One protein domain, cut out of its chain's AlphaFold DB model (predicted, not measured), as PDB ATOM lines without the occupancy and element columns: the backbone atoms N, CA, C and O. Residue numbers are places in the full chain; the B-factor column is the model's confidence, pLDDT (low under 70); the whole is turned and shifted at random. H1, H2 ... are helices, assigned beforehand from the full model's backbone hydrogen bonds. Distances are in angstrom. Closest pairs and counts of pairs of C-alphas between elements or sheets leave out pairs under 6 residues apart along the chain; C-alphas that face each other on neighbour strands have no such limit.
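AT A GLANCE: This is residues 30 to 81 of the 309 residues of an uncharacterized protein of Pycnococcus provasolii (UniProt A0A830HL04). This is a small, rounded knot of loops with little regular structure: residues 30 to 59 sweep round in one long wide loop, and two very short helices, H1 and H2, follow it. The last residues, 74 to 81, are a tail with no named element. The 52 printed residues hold H1, then H2, and no named strand; the class is all helix, though the helices hold just 8 residues. The whole is compact, with a radius of gyration of the C-alphas of 9.6 A and spans of 26 by 21 by 20 A.

HOW THE PARTS SIT: Look first at H1, residues 60 to 63, then at H2, residues 70 to 73. They are apart, with no C-alpha of the one within 8 A of the other, and a short link of 6 residues joins them. Both are too short for an O i to N i+4 pair; in each, the one O i to N i+3 pair is within hydrogen-bond range.

IN THESE COORDINATES: Find C-alpha 60 at (186.500, -86.564, 331.837); from there H1 runs 5.0 A to C-alpha 63. H2 runs 5.5 A, ending at C-alpha 73, (174.531, -79.805, 330.470).

THE WHOLE: The C-alphas farthest apart, of Pro 51 and Thr 80, are 26.6 A apart. The printed part has no cut. Confidence is low, under 70, at residues 30 to 35, 43 to 52 and 78 to 81.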
ATOM      1  N   GLN A  30     194.082 -78.734 332.683       54.66
ATOM      2  CA  GLN A  30     193.721 -78.271 334.014       54.66
ATOM      3  C   GLN A  30     192.218 -78.007 334.030       54.66
ATOM      4  O   GLN A  30     191.682 -77.310 333.181       54.66
ATOM      5  N   CYS A  31     191.514 -78.597 334.983       61.91
ATOM      6  CA  CYS A  31     190.062 -78.532 335.042       61.91
ATOM      7  C   CYS A  31     189.583 -77.673 336.212       61.91
ATOM      8  O   CYS A  31     190.208 -77.668 337.274       61.91
ATOM      9  N   GLY A  32     188.484 -76.940 336.001       55.44
ATOM     10  CA  GLY A  32     188.040 -75.844 336.862       55.44
ATOM     11  C   GLY A  32     187.251 -76.184 338.121       55.44
ATOM     12  O   GLY A  32     186.683 -77.262 338.252       55.44
ATOM     13  N   VAL A  33     187.211 -75.228 339.064       54.75
ATOM     14  CA  VAL A  33     186.545 -75.369 340.368       54.75
ATOM     15  C   VAL A  33     185.051 -75.126 340.198       54.75
ATOM     16  O   VAL A  33     184.658 -74.001 339.904       54.75
ATOM     17  N   ASN A  34     184.225 -76.134 340.490       51.56
ATOM     18  CA  ASN A  34     182.801 -76.002 340.843       51.56
ATOM     19  C   ASN A  34     181.931 -75.116 339.934       51.56
ATOM     20  O   ASN A  34     180.883 -74.630 340.368       51.56
ATOM     21  N   VAL A  35     182.314 -74.911 338.678       63.91
ATOM     22  CA  VAL A  35     181.411 -74.317 337.700       63.91
ATOM     23  C   VAL A  35     180.633 -75.476 337.112       63.91
ATOM     24  O   VAL A  35     181.210 -76.466 336.663       63.91
ATOM     25  N   ALA A  36     179.306 -75.400 337.176       83.75
ATOM     26  CA  ALA A  36     178.495 -76.336 336.425       83.75
ATOM     27  C   ALA A  36     178.943 -76.295 334.953       83.75
ATOM     28  O   ALA A  36     179.241 -75.214 334.455       83.75
ATOM     29  N   CYS A  37     178.923 -77.412 334.222       89.62
ATOM     30  CA  CYS A  37     179.229 -77.443 332.785       89.62
ATOM     31  C   CYS A  37     178.218 -76.651 331.928       89.62
ATOM     32  O   CYS A  37     178.211 -76.748 330.705       89.62
ATOM     33  N   GLN A  38     177.340 -75.884 332.570       88.56
ATOM     34  CA  GLN A  38     176.418 -74.965 331.947       88.56
ATOM     35  C   GLN A  38     177.217 -73.936 331.136       88.56
ATOM     36  O   GLN A  38     178.067 -73.239 331.676       88.56
ATOM     37  N   ASP A  39     176.954 -73.902 329.830       84.69
ATOM     38  CA  ASP A  39     177.580 -73.023 328.832       84.69
ATOM     39  C   ASP A  39     179.056 -73.319 328.477       84.69
ATOM     40  O   ASP A  39     179.661 -72.555 327.727       84.69
ATOM     41  N   VAL A  40     179.624 -74.452 328.924       84.81
ATOM     42  CA  VAL A  40     181.031 -74.856 328.645       84.81
ATOM     43  C   VAL A  40     181.128 -76.113 327.752       84.81
ATOM     44  O   VAL A  40     182.206 -76.610 327.439       84.81
ATOM     45  N   CYS A  41     179.993 -76.648 327.294       80.06
ATOM     46  CA  CYS A  41     179.921 -77.877 326.496       80.06
ATOM     47  C   CYS A  41     180.255 -77.644 325.016       80.06
ATOM     48  O   CYS A  41     179.398 -77.771 324.140       80.06
ATOM     49  N   THR A  42     181.500 -77.300 324.716       72.88
ATOM     50  CA  THR A  42     181.971 -77.117 323.339       72.88
ATOM     51  C   THR A  42     183.106 -78.081 323.036       72.88
ATOM     52  O   THR A  42     184.134 -78.061 323.705       72.88
ATOM     53  N   VAL A  43     182.924 -78.902 321.995       62.91
ATOM     54  CA  VAL A  43     183.864 -79.956 321.552       62.91
ATOM     55  C   VAL A  43     185.271 -79.406 321.271       62.91
ATOM     56  O   VAL A  43     186.254 -80.117 321.436       62.91
ATOM     57  N   GLU A  44     185.365 -78.134 320.884       58.28
ATOM     58  CA  GLU A  44     186.617 -77.469 320.498       58.28
ATOM     59  C   GLU A  44     187.122 -76.454 321.539       58.28
ATOM     60  O   GLU A  44     188.221 -75.924 321.410       58.28
ATOM     61  N   GLN A  45     186.334 -76.187 322.583       51.38
ATOM     62  CA  GLN A  45     186.587 -75.146 323.586       51.38
ATOM     63  C   GLN A  45     186.465 -75.724 325.000       51.38
ATOM     64  O   GLN A  45     185.886 -75.126 325.902       51.38
ATOM     65  N   ALA A  46     187.042 -76.907 325.205       51.59
ATOM     66  CA  ALA A  46     187.448 -77.316 326.540       51.59
ATOM     67  C   ALA A  46     188.582 -76.376 326.973       51.59
ATOM     68  O   ALA A  46     189.754 -76.701 326.811       51.59
ATOM     69  N   ASP A  47     188.248 -75.159 327.412       49.88
ATOM     70  CA  ASP A  47     189.225 -74.243 327.983       49.88
ATOM     71  C   ASP A  47     189.747 -74.902 329.271       49.88
ATOM     72  O   ASP A  47     188.969 -75.088 330.214       49.88
ATOM     73  N   PRO A  48     191.034 -75.295 329.341       50.00
ATOM     74  CA  PRO A  48     191.617 -75.980 330.491       50.00
ATOM     75  C   PRO A  48     191.907 -74.984 331.624       50.00
ATOM     76  O   PRO A  48     192.950 -75.016 332.277       50.00
ATOM     77  N   ARG A  49     191.022 -74.008 331.815       44.06
ATOM     78  CA  ARG A  49     191.213 -72.894 332.732       44.06
ATOM     79  C   ARG A  49     190.092 -72.875 333.735       44.06
ATOM     80  O   ARG A  49     189.269 -71.966 333.791       44.06
ATOM     81  N   GLY A  50     190.177 -73.817 334.651       39.56
ATOM     82  CA  GLY A  50     189.995 -73.391 336.019       39.56
ATOM     83  C   GLY A  50     190.965 -74.107 336.953       39.56
ATOM     84  O   GLY A  50     191.544 -75.129 336.594       39.56
ATOM     85  N   PRO A  51     191.164 -73.560 338.156       46.16
ATOM     86  CA  PRO A  51     191.885 -74.256 339.209       46.16
ATOM     87  C   PRO A  51     191.112 -75.518 339.638       46.16
ATOM     88  O   PRO A  51     189.899 -75.522 339.568       46.16
ATOM     89  N   ILE A  52     191.817 -76.561 340.081       62.69
ATOM     90  CA  ILE A  52     191.378 -77.764 340.828       62.69
ATOM     91  C   ILE A  52     189.850 -77.940 341.014       62.69
ATOM     92  O   ILE A  52     189.264 -77.329 341.908       62.69
ATOM     93  N   GLY A  53     189.209 -78.870 340.298       72.44
ATOM     94  CA  GLY A  53     187.853 -79.277 340.690       72.44
ATOM     95  C   GLY A  53     187.203 -80.387 339.887       72.44
ATOM     96  O   GLY A  53     186.893 -81.422 340.467       72.44
ATOM     97  N   CYS A  54     186.959 -80.184 338.597       88.31
ATOM     98  CA  CYS A  54     186.322 -81.169 337.723       88.31
ATOM     99  C   CYS A  54     186.330 -80.693 336.259       88.31
ATOM    100  O   CYS A  54     186.379 -79.490 335.997       88.31
ATOM    101  N   CYS A  55     186.308 -81.616 335.298       91.31
ATOM    102  CA  CYS A  55     186.386 -81.353 333.860       91.31
ATOM    103  C   CYS A  55     185.001 -81.411 333.187       91.31
ATOM    104  O   CYS A  55     184.100 -82.123 333.639       91.31
ATOM    105  N   CYS A  56     184.844 -80.682 332.076       92.44
ATOM    106  CA  CYS A  56     183.641 -80.695 331.227       92.44
ATOM    107  C   CYS A  56     183.931 -81.158 329.787       92.44
ATOM    108  O   CYS A  56     183.122 -80.939 328.887       92.44
ATOM    109  N   ASP A  57     185.093 -81.766 329.556       90.81
ATOM    110  CA  ASP A  57     185.503 -82.298 328.260       90.81
ATOM    111  C   ASP A  57     185.161 -83.801 328.124       90.81
ATOM    112  O   ASP A  57     184.885 -84.468 329.121       90.81
ATOM    113  N   PRO A  58     185.174 -84.378 326.909       90.75
ATOM    114  CA  PRO A  58     184.811 -85.782 326.698       90.75
ATOM    115  C   PRO A  58     185.745 -86.798 327.379       90.75
ATOM    116  O   PRO A  58     185.350 -87.947 327.577       90.75
ATOM    117  N   LEU A  59     186.991 -86.422 327.693       91.69
ATOM    118  CA  LEU A  59     187.952 -87.299 328.368       91.69
ATOM    119  C   LEU A  59     187.644 -87.416 329.862       91.69
ATOM    120  O   LEU A  59     188.124 -88.362 330.493       91.69
ATOM    121  N   CYS A  60     186.800 -86.539 330.415       92.94
ATOM    122  CA  CYS A  60     186.500 -86.564 331.837       92.94
ATOM    123  C   CYS A  60     185.835 -87.868 332.295       92.94
ATOM    124  O   CYS A  60     186.047 -88.338 333.415       92.94
ATOM    125  N   GLU A  61     185.044 -88.504 331.419       92.25
ATOM    126  CA  GLU A  61     184.370 -89.766 331.747       92.25
ATOM    127  C   GLU A  61     185.355 -90.936 331.817       92.25
ATOM    128  O   GLU A  61     185.102 -91.919 332.512       92.25
ATOM    129  N   ILE A  62     186.485 -90.827 331.117       91.44
ATOM    130  CA  ILE A  62     187.555 -91.827 331.139       91.44
ATOM    131  C   ILE A  62     188.428 -91.629 332.371       91.44
ATOM    132  O   ILE A  62     188.808 -92.603 333.018       91.44
ATOM    133  N   ASN A  63     188.742 -90.374 332.684       89.69
ATOM    134  CA  ASN A  63     189.616 -90.021 333.796       89.69
ATOM    135  C   ASN A  63     188.895 -90.063 335.153       89.69
ATOM    136  O   ASN A  63     189.549 -90.188 336.187       89.69
ATOM    137  N   GLY A  64     187.558 -90.010 335.159       91.88
ATOM    138  CA  GLY A  64     186.745 -90.022 336.376       91.88
ATOM    139  C   GLY A  64     186.726 -88.678 337.110       91.88
ATOM    140  O   GLY A  64     186.465 -88.647 338.310       91.88
ATOM    141  N   ASP A  65     187.005 -87.583 336.406       93.75
ATOM    142  CA  ASP A  65     187.094 -86.215 336.927       93.75
ATOM    143  C   ASP A  65     185.983 -85.300 336.377       93.75
ATOM    144  O   ASP A  65     186.067 -84.081 336.513       93.75
ATOM    145  N   CYS A  66     184.915 -85.853 335.786       92.44
ATOM    146  CA  CYS A  66     183.775 -85.058 335.319       92.44
ATOM    147  C   CYS A  66     183.099 -84.273 336.443       92.44
ATOM    148  O   CYS A  66     182.855 -84.798 337.531       92.44
ATOM    149  N   CYS A  67     182.663 -83.051 336.140       94.06
ATOM    150  CA  CYS A  67     181.765 -82.332 337.037       94.06
ATOM    151  C   CYS A  67     180.422 -83.069 337.152       94.06
ATOM    152  O   CYS A  67     179.899 -83.559 336.150       94.06
ATOM    153  N   ASP A  68     179.782 -83.045 338.328       93.38
ATOM    154  CA  ASP A  68     178.454 -83.664 338.561       93.38
ATOM    155  C   ASP A  68     177.377 -83.206 337.560       93.38
ATOM    156  O   ASP A  68     176.379 -83.873 337.288       93.38
ATOM    157  N   SER A  69     177.586 -82.022 336.997       93.56
ATOM    158  CA  SER A  69     176.694 -81.355 336.064       93.56
ATOM    159  C   SER A  69     176.958 -81.704 334.588       93.56
ATOM    160  O   SER A  69     176.133 -81.365 333.736       93.56
ATOM    161  N   PHE A  70     178.041 -82.426 334.271       92.88
ATOM    162  CA  PHE A  70     178.450 -82.773 332.902       92.88
ATOM    163  C   PHE A  70     177.340 -83.484 332.128       92.88
ATOM    164  O   PHE A  70     176.905 -83.008 331.083       92.88
ATOM    165  N   ARG A  71     176.770 -84.557 332.689       92.38
ATOM    166  CA  ARG A  71     175.682 -85.306 332.032       92.38
ATOM    167  C   ARG A  71     174.398 -84.501 331.858       92.38
ATOM    168  O   ARG A  71     173.582 -84.829 331.002       92.38
ATOM    169  N   ARG A  72     174.199 -83.465 332.679       94.25
ATOM    170  CA  ARG A  72     173.015 -82.605 332.617       94.25
ATOM    171  C   ARG A  72     173.141 -81.539 331.532       94.25
ATOM    172  O   ARG A  72     172.149 -81.263 330.865       94.25
ATOM    173  N   PHE A  73     174.323 -80.939 331.379       93.94
ATOM    174  CA  PHE A  73     174.531 -79.805 330.470       93.94
ATOM    175  C   PHE A  73     175.190 -80.187 329.141       93.94
ATOM    176  O   PHE A  73     174.935 -79.510 328.148       93.94
ATOM    177  N   CYS A  74     175.945 -81.291 329.083       91.81
ATOM    178  CA  CYS A  74     176.658 -81.756 327.888       91.81
ATOM    179  C   CYS A  74     176.131 -83.096 327.316       91.81
ATOM    180  O   CYS A  74     176.934 -83.975 327.002       91.81
ATOM    181  N   PRO A  75     174.810 -83.315 327.134       90.69
ATOM    182  CA  PRO A  75     174.286 -84.604 326.659       90.69
ATOM    183  C   PRO A  75     174.669 -84.926 325.203       90.69
ATOM    184  O   PRO A  75     174.567 -86.070 324.767       90.69
ATOM    185  N   SER A  76     175.075 -83.911 324.440       87.12
ATOM    186  CA  SER A  76     175.452 -83.994 323.028       87.12
ATOM    187  C   SER A  76     176.916 -84.351 322.798       87.12
ATOM    188  O   SER A  76     177.302 -84.507 321.643       87.12
ATOM    189  N   ILE A  77     177.726 -84.474 323.853       82.12
ATOM    190  CA  ILE A  77     179.088 -84.993 323.759       82.12
ATOM    191  C   ILE A  77     178.980 -86.511 323.928       82.12
ATOM    192  O   ILE A  77     178.885 -86.992 325.058       82.12
ATOM    193  N   PRO A  78     178.919 -87.294 322.832       68.75
ATOM    194  CA  PRO A  78     178.916 -88.735 322.957       68.75
ATOM    195  C   PRO A  78     180.206 -89.165 323.649       68.75
ATOM    196  O   PRO A  78     181.306 -88.759 323.266       68.75
ATOM    197  N   SER A  79     180.064 -90.047 324.633       64.88
ATOM    198  CA  SER A  79     181.134 -90.796 325.289       64.88
ATOM    199  C   SER A  79     181.767 -91.806 324.314       64.88
ATOM    200  O   SER A  79     181.872 -93.003 324.582       64.88
ATOM    201  N   THR A  80     182.085 -91.364 323.094       55.75
ATOM    202  CA  THR A  80     182.443 -92.216 321.951       55.75
ATOM    203  C   THR A  80     183.844 -92.787 322.032       55.75
ATOM    204  O   THR A  80     184.274 -93.476 321.111       55.75
ATOM    205  N   ILE A  81     184.530 -92.627 323.158       54.78
ATOM    206  CA  ILE A  81     185.643 -93.506 323.492       54.78
ATOM    207  C   ILE A  81     185.037 -94.788 324.083       54.78
ATOM    208  O   ILE A  81     185.238 -95.151 325.238       54.78
TER     209      ILE A  81